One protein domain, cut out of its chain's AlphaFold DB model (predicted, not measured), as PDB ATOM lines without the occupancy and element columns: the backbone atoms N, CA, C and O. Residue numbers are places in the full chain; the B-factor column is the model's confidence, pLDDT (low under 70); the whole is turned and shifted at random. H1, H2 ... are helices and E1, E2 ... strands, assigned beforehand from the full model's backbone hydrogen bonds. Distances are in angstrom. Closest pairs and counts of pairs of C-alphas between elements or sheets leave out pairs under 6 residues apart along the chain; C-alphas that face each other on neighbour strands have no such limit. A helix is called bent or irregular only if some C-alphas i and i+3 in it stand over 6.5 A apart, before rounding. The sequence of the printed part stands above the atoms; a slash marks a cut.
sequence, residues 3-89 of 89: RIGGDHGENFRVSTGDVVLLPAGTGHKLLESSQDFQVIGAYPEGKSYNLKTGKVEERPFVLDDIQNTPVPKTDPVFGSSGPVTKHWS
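Overview. This is residues 3 to 89 of the 89 residues of an uncharacterized protein of Planococcus donghaensis MPA1U2 (UniProt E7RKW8). There is little regular structure: long loops join two short strands, E1 and E2, near each other on one side, to helix H1 on another side and the short helix H2 near the end. Residues 55 to 61, of which 56 to 61 belong to H1, stick out. The printed part has 87 residues, 24 in named elements, in the order E1, E2, H1, H2; the class is mixed. It is only just loose, close to compact, with a radius of gyration of the C-alphas of 14.5 A and spans of 37 by 33 by 24 A.

Along the chain. E1 is residues 10 to 12, from C-alpha 10 at (195.062, 213.575, 244.009). E2 is residues 28 to 30. H1, residues 56 to 68, is 19.8 A long and only just irregular: C-alphas 57 and 60 are 7.0 A apart. H2 is residues 83 to 87, ending at C-alpha 87 (202.079, 230.391, 239.172).

Arrangement. E1 and E2 are near each other, with 5 pairs of C-alphas within 10 A; each pairs with no named strand. H1 is apart from E1, E2 and H2. H2 is apart from both strands. In H2 every O i to N i+4 pair is within hydrogen-bond range; in H1, 6 of 9.

Size, cuts and confidence. The C-alphas of Glu 57 and Ser 81, the farthest apart, are 38.8 A apart. The printed part has no cut. The three links, of 15, 25 and 14 residues, are long. Residue 89 is under 70 in pLDDT.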
ATOM      1  N   ARG A   3     198.741 209.036 240.874       97.94
ATOM      2  CA  ARG A   3     198.565 209.844 242.085       97.94
ATOM      3  C   ARG A   3     199.685 210.863 242.177       97.94
ATOM      4  O   ARG A   3     200.845 210.463 242.105       97.94
ATOM      5  N   ILE A   4     199.350 212.135 242.363       97.19
ATOM      6  CA  ILE A   4     200.300 213.251 242.442       97.19
ATOM      7  C   ILE A   4     200.116 213.977 243.777       97.19
ATOM      8  O   ILE A   4     198.992 214.308 244.140       97.19
ATOM      9  N   GLY A   5     201.207 214.224 244.506       95.19
ATOM     10  CA  GLY A   5     201.187 214.854 245.837       95.19
ATOM     11  C   GLY A   5     201.401 213.885 247.008       95.19
ATOM     12  O   GLY A   5     201.036 214.195 248.138       95.19
ATOM     13  N   GLY A   6     201.989 212.708 246.763       91.75
ATOM     14  CA  GLY A   6     202.233 211.693 247.801       91.75
ATOM     15  C   GLY A   6     200.988 210.879 248.177       91.75
ATOM     16  O   GLY A   6     200.031 210.802 247.408       91.75
ATOM     17  N   ASP A   7     200.994 210.238 249.350       90.69
ATOM     18  CA  ASP A   7     199.933 209.298 249.758       90.69
ATOM     19  C   ASP A   7     198.548 209.953 249.880       90.69
ATOM     20  O   ASP A   7     197.539 209.324 249.542       90.69
ATOM     21  N   HIS A   8     198.524 211.226 250.281       93.31
ATOM     22  CA  HIS A   8     197.333 212.078 250.368       93.31
ATOM     23  C   HIS A   8     197.094 212.920 249.104       93.31
ATOM     24  O   HIS A   8     196.281 213.839 249.123       93.31
ATOM     25  N   GLY A   9     197.817 212.625 248.024       96.00
ATOM     26  CA  GLY A   9     197.701 213.316 246.750       96.00
ATOM     27  C   GLY A   9     196.422 212.990 245.978       96.00
ATOM     28  O   GLY A   9     195.667 212.071 246.309       96.00
ATOM     29  N   GLU A  10     196.219 213.720 244.889       97.94
ATOM     30  CA  GLU A  10     195.062 213.575 244.009       97.94
ATOM     31  C   GLU A  10     195.327 212.582 242.873       97.94
ATOM     32  O   GLU A  10     196.465 212.373 242.441       97.94
ATOM     33  N   ASN A  11     194.256 211.950 242.389       98.06
ATOM     34  CA  ASN A  11     194.314 210.979 241.302       98.06
ATOM     35  C   ASN A  11     193.998 211.653 239.957       98.06
ATOM     36  O   ASN A  11     192.914 212.200 239.777       98.06
ATOM     37  N   PHE A  12     194.897 211.510 238.987       97.88
ATOM     38  CA  PHE A  12     194.775 212.065 237.642       97.88
ATOM     39  C   PHE A  12     194.719 210.955 236.590       97.88
ATOM     40  O   PHE A  12     195.553 210.037 236.557       97.88
ATOM     41  N   ARG A  13     193.740 211.047 235.686       97.69
ATOM     42  CA  ARG A  13     193.772 210.307 234.419       97.69
ATOM     43  C   ARG A  13     194.609 211.113 233.433       97.69
ATOM     44  O   ARG A  13     194.400 212.312 233.310       97.69
ATOM     45  N   VAL A  14     195.537 210.433 232.774       97.12
ATOM     46  CA  VAL A  14     196.412 211.005 231.748       97.12
ATOM     47  C   VAL A  14     196.351 210.133 230.503       97.12
ATOM     48  O   VAL A  14     196.105 208.926 230.609       97.12
ATOM     49  N   SER A  15     196.591 210.753 229.360       97.06
ATOM     50  CA  SER A  15     196.600 210.168 228.025       97.06
ATOM     51  C   SER A  15     197.881 210.557 227.284       97.06
ATOM     52  O   SER A  15     198.626 211.443 227.702       97.06
ATOM     53  N   THR A  16     198.149 209.895 226.159       97.25
ATOM     54  CA  THR A  16     199.272 210.249 225.282       97.25
ATOM     55  C   THR A  16     199.218 211.725 224.892       97.25
ATOM     56  O   THR A  16     198.195 212.200 224.403       97.25
ATOM     57  N   GLY A  17     200.336 212.431 225.074       95.56
ATOM     58  CA  GLY A  17     200.460 213.863 224.788       95.56
ATOM     59  C   GLY A  17     200.243 214.773 225.998       95.56
ATOM     60  O   GLY A  17     200.630 215.938 225.932       95.56
ATOM     61  N   ASP A  18     199.704 214.259 227.109       96.50
ATOM     62  CA  ASP A  18     199.609 215.034 228.345       96.50
ATOM     63  C   ASP A  18     201.001 215.302 228.928       96.50
ATOM     64  O   ASP A  18     201.866 214.421 228.973       96.50
ATOM     65  N   VAL A  19     201.204 216.523 229.425       94.50
ATOM     66  CA  VAL A  19     202.439 216.939 230.096       94.50
ATOM     67  C   VAL A  19     202.106 217.373 231.516       94.50
ATOM     68  O   VAL A  19     201.248 218.227 231.731       94.50
ATOM     69  N   VAL A  20     202.802 216.792 232.491       93.94
ATOM     70  CA  VAL A  20     202.632 217.108 233.913       93.94
ATOM     71  C   VAL A  20     203.896 217.792 234.420       93.94
ATOM     72  O   VAL A  20     204.986 217.230 234.334       93.94
ATOM     73  N   LEU A  21     203.748 219.003 234.956       92.44
ATOM     74  CA  LEU A  21     204.838 219.763 235.559       92.44
ATOM     75  C   LEU A  21     204.678 219.733 237.074       92.44
ATOM     76  O   LEU A  21     203.631 220.099 237.602       92.44
ATOM     77  N   LEU A  22     205.722 219.284 237.766       92.31
ATOM     78  CA  LEU A  22     205.695 219.033 239.202       92.31
ATOM     79  C   LEU A  22     206.695 219.952 239.918       92.31
ATOM     80  O   LEU A  22     207.877 219.923 239.565       92.31
ATOM     81  N   PRO A  23     206.269 220.743 240.921       90.88
ATOM     82  CA  PRO A  23     207.192 221.469 241.787       90.88
ATOM     83  C   PRO A  23     208.132 220.517 242.536       90.88
ATOM     84  O   PRO A  23     207.803 219.344 242.766       90.88
ATOM     85  N   ALA A  24     209.282 221.035 242.972       91.62
ATOM     86  CA  ALA A  24     210.221 220.288 243.804       91.62
ATOM     87  C   ALA A  24     209.523 219.697 245.042       91.62
ATOM     88  O   ALA A  24     208.671 220.333 245.659       91.62
ATOM     89  N   GLY A  25     209.867 218.454 245.388       91.81
ATOM     90  CA  GLY A  25     209.264 217.739 246.517       91.81
ATOM     91  C   GLY A  25     207.959 217.001 246.208       91.81
ATOM     92  O   GLY A  25     207.459 216.271 247.063       91.81
ATOM     93  N   THR A  26     207.417 217.121 244.995       93.62
ATOM     94  CA  THR A  26     206.179 216.420 244.634       93.62
ATOM     95  C   THR A  26     206.424 214.930 244.391       93.62
ATOM     96  O   THR A  26     207.082 214.535 243.428       93.62
ATOM     97  N   GLY A  27     205.832 214.082 245.232       93.69
ATOM     98  CA  GLY A  27     205.767 212.641 244.991       93.69
ATOM     99  C   GLY A  27     204.712 212.291 243.940       93.69
ATOM    100  O   GLY A  27     203.615 212.853 243.951       93.69
ATOM    101  N   HIS A  28     205.011 211.331 243.069       94.50
ATOM    102  CA  HIS A  28     204.053 210.779 242.112       94.50
ATOM    103  C   HIS A  28     204.111 209.249 242.095       94.50
ATOM    104  O   HIS A  28     205.162 208.652 242.321       94.50
ATOM    105  N   LYS A  29     202.970 208.604 241.840       95.25
ATOM    106  CA  LYS A  29     202.829 207.143 241.850       95.25
ATOM    107  C   LYS A  29     201.923 206.675 240.720       95.25
ATOM    108  O   LYS A  29     200.815 207.183 240.560       95.25
ATOM    109  N   LEU A  30     202.361 205.662 239.977       96.88
ATOM    110  CA  LEU A  30     201.493 204.947 239.046       96.88
ATOM    111  C   LEU A  30     200.524 204.049 239.830       96.88
ATOM    112  O   LEU A  30     200.960 203.250 240.657       96.88
ATOM    113  N   LEU A  31     199.222 204.189 239.576       97.88
ATOM    114  CA  LEU A  31     198.186 203.343 240.180       97.88
ATOM    115  C   LEU A  31     197.656 202.288 239.204       97.88
ATOM    116  O   LEU A  31     197.434 201.148 239.588       97.88
ATOM    117  N   GLU A  32     197.450 202.681 237.949       98.00
ATOM    118  CA  GLU A  32     196.879 201.841 236.892       98.00
ATOM    119  C   GLU A  32     197.385 202.345 235.535       98.00
ATOM    120  O   GLU A  32     197.445 203.561 235.326       98.00
ATOM    121  N   SER A  33     197.717 201.451 234.605       98.00
ATOM    122  CA  SER A  33     198.156 201.799 233.248       98.00
ATOM    123  C   SER A  33     197.622 200.831 232.198       98.00
ATOM    124  O   SER A  33     197.328 199.674 232.496       98.00
ATOM    125  N   SER A  34     197.570 201.294 230.948       97.12
ATOM    126  CA  SER A  34     197.548 200.410 229.783       97.12
ATOM    127  C   SER A  34     198.895 199.684 229.625       97.12
ATOM    128  O   SER A  34     199.884 200.028 230.281       97.12
ATOM    129  N   GLN A  35     198.939 198.665 228.763       97.62
ATOM    130  CA  GLN A  35     200.158 197.878 228.511       97.62
ATOM    131  C   GLN A  35     201.262 198.676 227.803       97.62
ATOM    132  O   GLN A  35     202.438 198.370 227.961       97.62
ATOM    133  N   ASP A  36     200.883 199.691 227.032       96.75
ATOM    134  CA  ASP A  36     201.757 200.546 226.230       96.75
ATOM    135  C   ASP A  36     202.110 201.873 226.921       96.75
ATOM    136  O   ASP A  36     202.705 202.758 226.308       96.75
ATOM    137  N   PHE A  37     201.756 202.032 228.199       97.19
ATOM    138  CA  PHE A  37     202.027 203.258 228.939       97.19
ATOM    139  C   PHE A  37     203.532 203.505 229.100       97.19
ATOM    140  O   PHE A  37     204.265 202.669 229.633       97.19
ATOM    141  N   GLN A  38     203.976 204.693 228.697       96.94
ATOM    142  CA  GLN A  38     205.359 205.145 228.819       96.94
ATOM    143  C   GLN A  38     205.405 206.590 229.313       96.94
ATOM    144  O   GLN A  38     204.530 207.398 229.004       96.94
ATOM    145  N   VAL A  39     206.452 206.919 230.072       95.38
ATOM    146  CA  VAL A  39     206.726 208.279 230.544       95.38
ATOM    147  C   VAL A  39     208.181 208.633 230.291       95.38
ATOM    148  O   VAL A  39     209.066 207.784 230.395       95.38
ATOM    149  N   ILE A  40     208.424 209.905 229.993       93.94
ATOM    150  CA  ILE A  40     209.764 210.469 229.873       93.94
ATOM    151  C   ILE A  40     209.871 211.591 230.898       93.94
ATOM    152  O   ILE A  40     209.037 212.493 230.935       93.94
ATOM    153  N   GLY A  41     210.895 211.513 231.745       92.06
ATOM    154  CA  GLY A  41     211.239 212.582 232.672       92.06
ATOM    155  C   GLY A  41     212.219 213.554 232.027       92.06
ATOM    156  O   GLY A  41     213.206 213.129 231.428       92.06
ATOM    157  N   ALA A  42     211.970 214.850 232.188       91.44
ATOM    158  CA  ALA A  42     212.898 215.905 231.810       91.44
ATOM    159  C   ALA A  42     213.109 216.843 232.997       91.44
ATOM    160  O   ALA A  42     212.185 217.113 233.764       91.44
ATOM    161  N   TYR A  43     214.330 217.348 233.127       90.00
ATOM    162  CA  TYR A  43     214.717 218.265 234.189       90.00
ATOM    163  C   TYR A  43     215.353 219.502 233.554       90.00
ATOM    164  O   TYR A  43     216.120 219.358 232.592       90.00
ATOM    165  N   PRO A  44     215.047 220.713 234.054       87.62
ATOM    166  CA  PRO A  44     215.601 221.945 233.511       87.62
ATOM    167  C   PRO A  44     217.125 221.887 233.399       87.62
ATOM    168  O   PRO A  44     217.799 221.388 234.301       87.62
ATOM    169  N   GLU A  45     217.652 222.406 232.290       85.38
ATOM    170  CA  GLU A  45     219.097 222.542 232.045       85.38
ATOM    171  C   GLU A  45     219.873 221.208 232.074       85.38
ATOM    172  O   GLU A  45     221.073 221.185 232.335       85.38
ATOM    173  N   GLY A  46     219.203 220.079 231.811       84.19
ATOM    174  CA  GLY A  46     219.848 218.761 231.764       84.19
ATOM    175  C   GLY A  46     220.275 218.225 233.133       84.19
ATOM    176  O   GLY A  46     221.103 217.318 233.207       84.19
ATOM    177  N   LYS A  47     219.728 218.779 234.223       86.19
ATOM    178  CA  LYS A  47     220.022 218.323 235.583       86.19
ATOM    179  C   LYS A  47     219.657 216.851 235.780       86.19
ATOM    180  O   LYS A  47     218.688 216.340 235.220       86.19
ATOM    181  N   SER A  48     220.413 216.173 236.638       89.06
ATOM    182  CA  SER A  48     220.042 214.841 237.115       89.06
ATOM    183  C   SER A  48     218.951 214.932 238.177       89.06
ATOM    184  O   SER A  48     218.901 215.880 238.962       89.06
ATOM    185  N   TYR A  49     218.095 213.916 238.225       86.44
ATOM    186  CA  TYR A  49     217.110 213.789 239.290       86.44
ATOM    187  C   TYR A  49     217.781 213.441 240.621       86.44
ATOM    188  O   TYR A  49     218.768 212.712 240.672       86.44
ATOM    189  N   ASN A  50     217.201 213.937 241.709       87.19
ATOM    190  CA  ASN A  50     217.624 213.657 243.079       87.19
ATOM    191  C   ASN A  50     216.511 212.849 243.764       87.19
ATOM    192  O   ASN A  50     215.663 213.414 244.450       87.19
ATOM    193  N   LEU A  51     216.444 211.539 243.495       90.00
ATOM    194  CA  LEU A  51     215.393 210.679 244.049       90.00
ATOM    195  C   LEU A  51     215.551 210.560 245.569       90.00
ATOM    196  O   LEU A  51     216.599 210.142 246.059       90.00
ATOM    197  N   LYS A  52     214.479 210.866 246.299       91.25
ATOM    198  CA  LYS A  52     214.381 210.713 247.754       91.25
ATOM    199  C   LYS A  52     213.262 209.733 248.065       91.25
ATOM    200  O   LYS A  52     212.179 209.832 247.493       91.25
ATOM    201  N   THR A  53     213.536 208.768 248.938       89.44
ATOM    202  CA  THR A  53     212.615 207.651 249.214       89.44
ATOM    203  C   THR A  53     211.770 207.865 250.468       89.44
ATOM    204  O   THR A  53     210.856 207.090 250.733       89.44
ATOM    205  N   GLY A  54     212.035 208.942 251.212       86.56
ATOM    206  CA  GLY A  54     211.296 209.308 252.416       86.56
ATOM    207  C   GLY A  54     211.891 208.718 253.690       86.56
ATOM    208  O   GLY A  54     211.193 208.642 254.704       86.56
ATOM    209  N   LYS A  55     213.167 208.309 253.659       91.06
ATOM    210  CA  LYS A  55     213.866 207.851 254.864       91.06
ATOM    211  C   LYS A  55     214.018 209.010 255.848       91.06
ATOM    212  O   LYS A  55     214.118 210.173 255.451       91.06
ATOM    213  N   VAL A  56     214.017 208.707 257.142       89.88
ATOM    214  CA  VAL A  56     214.011 209.736 258.195       89.88
ATOM    215  C   VAL A  56     215.262 210.612 258.117       89.88
ATOM    216  O   VAL A  56     215.162 211.830 258.232       89.88
ATOM    217  N   GLU A  57     216.409 210.006 257.837       93.06
ATOM    218  CA  GLU A  57     217.699 210.669 257.666       93.06
ATOM    219  C   GLU A  57     217.767 211.591 256.438       93.06
ATOM    220  O   GLU A  57     218.574 212.516 256.414       93.06
ATOM    221  N   GLU A  58     216.910 211.385 255.431       92.94
ATOM    222  CA  GLU A  58     216.852 212.250 254.247       92.94
ATOM    223  C   GLU A  58     216.129 213.567 254.567       92.94
ATOM    224  O   GLU A  58     216.481 214.614 254.023       92.94
ATOM    225  N   ARG A  59     215.124 213.534 255.457       86.44
ATOM    226  CA  ARG A  59     214.168 214.638 255.647       86.44
ATOM    227  C   ARG A  59     214.793 216.012 255.913       86.44
ATOM    228  O   ARG A  59     214.327 216.954 255.272       86.44
ATOM    229  N   PRO A  60     215.803 216.165 256.791       88.06
ATOM    230  CA  PRO A  60     216.384 217.479 257.062       88.06
ATOM    231  C   PRO A  60     216.950 218.152 255.805       88.06
ATOM    232  O   PRO A  60     216.729 219.338 255.596       88.06
ATOM    233  N   PHE A  61     217.618 217.382 254.943       91.56
ATOM    234  CA  PHE A  61     218.237 217.895 253.719       91.56
ATOM    235  C   PHE A  61     217.222 218.084 252.591       91.56
ATOM    236  O   PHE A  61     217.353 218.997 251.790       91.56
ATOM    237  N   VAL A  62     216.180 217.247 252.535       93.62
ATOM    238  CA  VAL A  62     215.140 217.348 251.499       93.62
ATOM    239  C   VAL A  62     214.373 218.660 251.585       93.62
ATOM    240  O   VAL A  62     214.068 219.245 250.550       93.62
ATOM    241  N   LEU A  63     214.058 219.126 252.794       92.31
ATOM    242  CA  LEU A  63     213.344 220.394 252.965       92.31
ATOM    243  C   LEU A  63     214.186 221.583 252.486       92.31
ATOM    244  O   LEU A  63     213.659 222.452 251.794       92.31
ATOM    245  N   ASP A  64     215.484 221.575 252.793       94.31
ATOM    246  CA  ASP A  64     216.421 222.594 252.319       94.31
ATOM    247  C   ASP A  64     216.603 222.536 250.791       94.31
ATOM    248  O   ASP A  64     216.453 223.551 250.111       94.31
ATOM    249  N   ASP A  65     216.800 221.341 250.221       94.06
ATOM    250  CA  ASP A  65     216.908 221.130 248.769       94.06
ATOM    251  C   ASP A  65     215.664 221.650 248.024       94.06
ATOM    252  O   ASP A  65     215.784 222.304 246.985       94.06
ATOM    253  N   ILE A  66     214.457 221.368 248.534       92.75
ATOM    254  CA  ILE A  66     213.195 221.831 247.933       92.75
ATOM    255  C   ILE A  66     213.125 223.357 247.959       92.75
ATOM    256  O   ILE A  66     212.837 223.962 246.928       92.75
ATOM    257  N   GLN A  67     213.416 223.970 249.109       92.38
ATOM    258  CA  GLN A  67     213.396 225.423 249.272       92.38
ATOM    259  C   GLN A  67     214.407 226.119 248.350       92.38
ATOM    260  O   GLN A  67     214.116 227.185 247.810       92.38
ATOM    261  N   ASN A  68     215.577 225.511 248.146       92.06
ATOM    262  CA  ASN A  68     216.658 226.067 247.334       92.06
ATOM    263  C   ASN A  68     216.585 225.664 245.850       92.06
ATOM    264  O   ASN A  68     217.430 226.081 245.051       92.06
ATOM    265  N   THR A  69     215.594 224.863 245.446       91.00
ATOM    266  CA  THR A  69     215.428 224.483 244.041       91.00
ATOM    267  C   THR A  69     214.948 225.690 243.228       91.00
ATOM    268  O   THR A  69     213.876 226.230 243.503       91.00
ATOM    269  N   PRO A  70     215.697 226.120 242.196       89.81
ATOM    270  CA  PRO A  70     215.321 227.287 241.415       89.81
ATOM    271  C   PRO A  70     214.074 227.015 240.574       89.81
ATOM    272  O   PRO A  70     213.942 225.959 239.948       89.81
ATOM    273  N   VAL A  71     213.205 228.019 240.492       88.50
ATOM    274  CA  VAL A  71     212.081 228.032 239.555       88.50
ATOM    275  C   VAL A  71     212.633 228.099 238.121       88.50
ATOM    276  O   VAL A  71     213.534 228.902 237.852       88.50
ATOM    277  N   PRO A  72     212.138 227.272 237.179       88.88
ATOM    278  CA  PRO A  72     212.579 227.328 235.789       88.88
ATOM    279  C   PRO A  72     212.314 228.702 235.160       88.88
ATOM    280  O   PRO A  72     211.239 229.272 235.325       88.88
ATOM    281  N   LYS A  73     213.269 229.213 234.370       87.94
ATOM    282  CA  LYS A  73     213.138 230.514 233.681       87.94
ATOM    283  C   LYS A  73     212.067 230.529 232.586       87.94
ATOM    284  O   LYS A  73     211.587 231.594 232.213       87.94
ATOM    285  N   THR A  74     211.735 229.364 232.038       90.69
ATOM    286  CA  THR A  74     210.762 229.195 230.955       90.69
ATOM    287  C   THR A  74     209.908 227.966 231.207       90.69
ATOM    288  O   THR A  74     210.385 226.970 231.752       90.69
ATOM    289  N   ASP A  75     208.669 228.015 230.738       92.69
ATOM    290  CA  ASP A  75     207.795 226.857 230.681       92.69
ATOM    291  C   ASP A  75     208.266 225.902 229.560       92.69
ATOM    292  O   ASP A  75     208.456 226.351 228.425       92.69
ATOM    293  N   PRO A  76     208.484 224.605 229.837       90.06
ATOM    294  CA  PRO A  76     208.973 223.648 228.842       90.06
ATOM    295  C   PRO A  76     207.979 223.365 227.705       90.06
ATOM    296  O   PRO A  76     208.391 222.841 226.674       90.06
ATOM    297  N   VAL A  77     206.694 223.695 227.873       92.94
ATOM    298  CA  VAL A  77     205.649 223.496 226.857       92.94
ATOM    299  C   VAL A  77     205.305 224.812 226.165       92.94
ATOM    300  O   VAL A  77     205.188 224.860 224.943       92.94
ATOM    301  N   PHE A  78     205.161 225.892 226.934       92.94
ATOM    302  CA  PHE A  78     204.635 227.173 226.442       92.94
ATOM    303  C   PHE A  78     205.678 228.300 226.354       92.94
ATOM    304  O   PHE A  78     205.337 229.436 226.014       92.94
ATOM    305  N   GLY A  79     206.948 228.031 226.660       91.81
ATOM    306  CA  GLY A  79     208.027 229.012 226.567       91.81
ATOM    307  C   GLY A  79     207.939 230.117 227.625       91.81
ATOM    308  O   GLY A  79     207.701 229.866 228.805       91.81
ATOM    309  N   SER A  80     208.165 231.371 227.232       90.62
ATOM    310  CA  SER A  80     208.290 232.502 228.169       90.62
ATOM    311  C   SER A  80     206.987 232.905 228.876       90.62
ATOM    312  O   SER A  80     207.031 233.630 229.866       90.62
ATOM    313  N   SER A  81     205.829 232.456 228.385       86.62
ATOM    314  CA  SER A  81     204.510 232.968 228.801       86.62
ATOM    315  C   SER A  81     203.580 231.880 229.360       86.62
ATOM    316  O   SER A  81     202.356 232.058 229.388       86.62
ATOM    317  N   GLY A  82     204.151 230.745 229.772       89.94
ATOM    318  CA  GLY A  82     203.416 229.575 230.251       89.94
ATOM    319  C   GLY A  82     202.939 229.641 231.708       89.94
ATOM    320  O   GLY A  82     203.259 230.581 232.434       89.94
ATOM    321  N   PRO A  83     202.163 228.640 232.157       89.44
ATOM    322  CA  PRO A  83     201.700 228.531 233.540       89.44
ATOM    323  C   PRO A  83     202.823 228.548 234.585       89.44
ATOM    324  O   PRO A  83     202.633 229.147 235.644       89.44
ATOM    325  N   VAL A  84     203.994 227.958 234.303       89.38
ATOM    326  CA  VAL A  84     205.124 227.953 235.257       89.38
ATOM    327  C   VAL A  84     205.523 229.370 235.648       89.38
ATOM    328  O   VAL A  84     205.599 229.686 236.832       89.38
ATOM    329  N   THR A  85     205.713 230.252 234.663       83.19
ATOM    330  CA  THR A  85     206.167 231.628 234.912       83.19
ATOM    331  C   THR A  85     205.091 232.508 235.556       83.19
ATOM    332  O   THR A  85     205.409 233.599 236.015       83.19
ATOM    333  N   LYS A  86     203.832 232.045 235.613       84.06
ATOM    334  CA  LYS A  86     202.700 232.759 236.228       84.06
ATOM    335  C   LYS A  86     202.364 232.290 237.639       84.06
ATOM    336  O   LYS A  86     201.851 233.079 238.424       84.06
ATOM    337  N   HIS A  87     202.553 231.004 237.928       86.25
ATOM    338  CA  HIS A  87     202.079 230.391 239.172       86.25
ATOM    339  C   HIS A  87     203.197 230.048 240.152       86.25
ATOM    340  O   HIS A  87     202.903 229.798 241.316       86.25
ATOM    341  N   TRP A  88     204.447 229.956 239.691       85.69
ATOM    342  CA  TRP A  88     205.582 229.538 240.526       85.69
ATOM    343  C   TRP A  88     206.534 230.697 240.855       85.69
ATOM    344  O   TRP A  88     207.623 230.456 241.364       85.69
ATOM    345  N   SER A  89     206.142 231.933 240.536       65.56
ATOM    346  CA  SER A  89     206.864 233.176 240.836       65.56
ATOM    347  C   SER A  89     206.510 233.743 242.203       65.56
ATOM    348  O   SER A  89     205.287 233.825 242.466       65.56
TER     349      SER A  89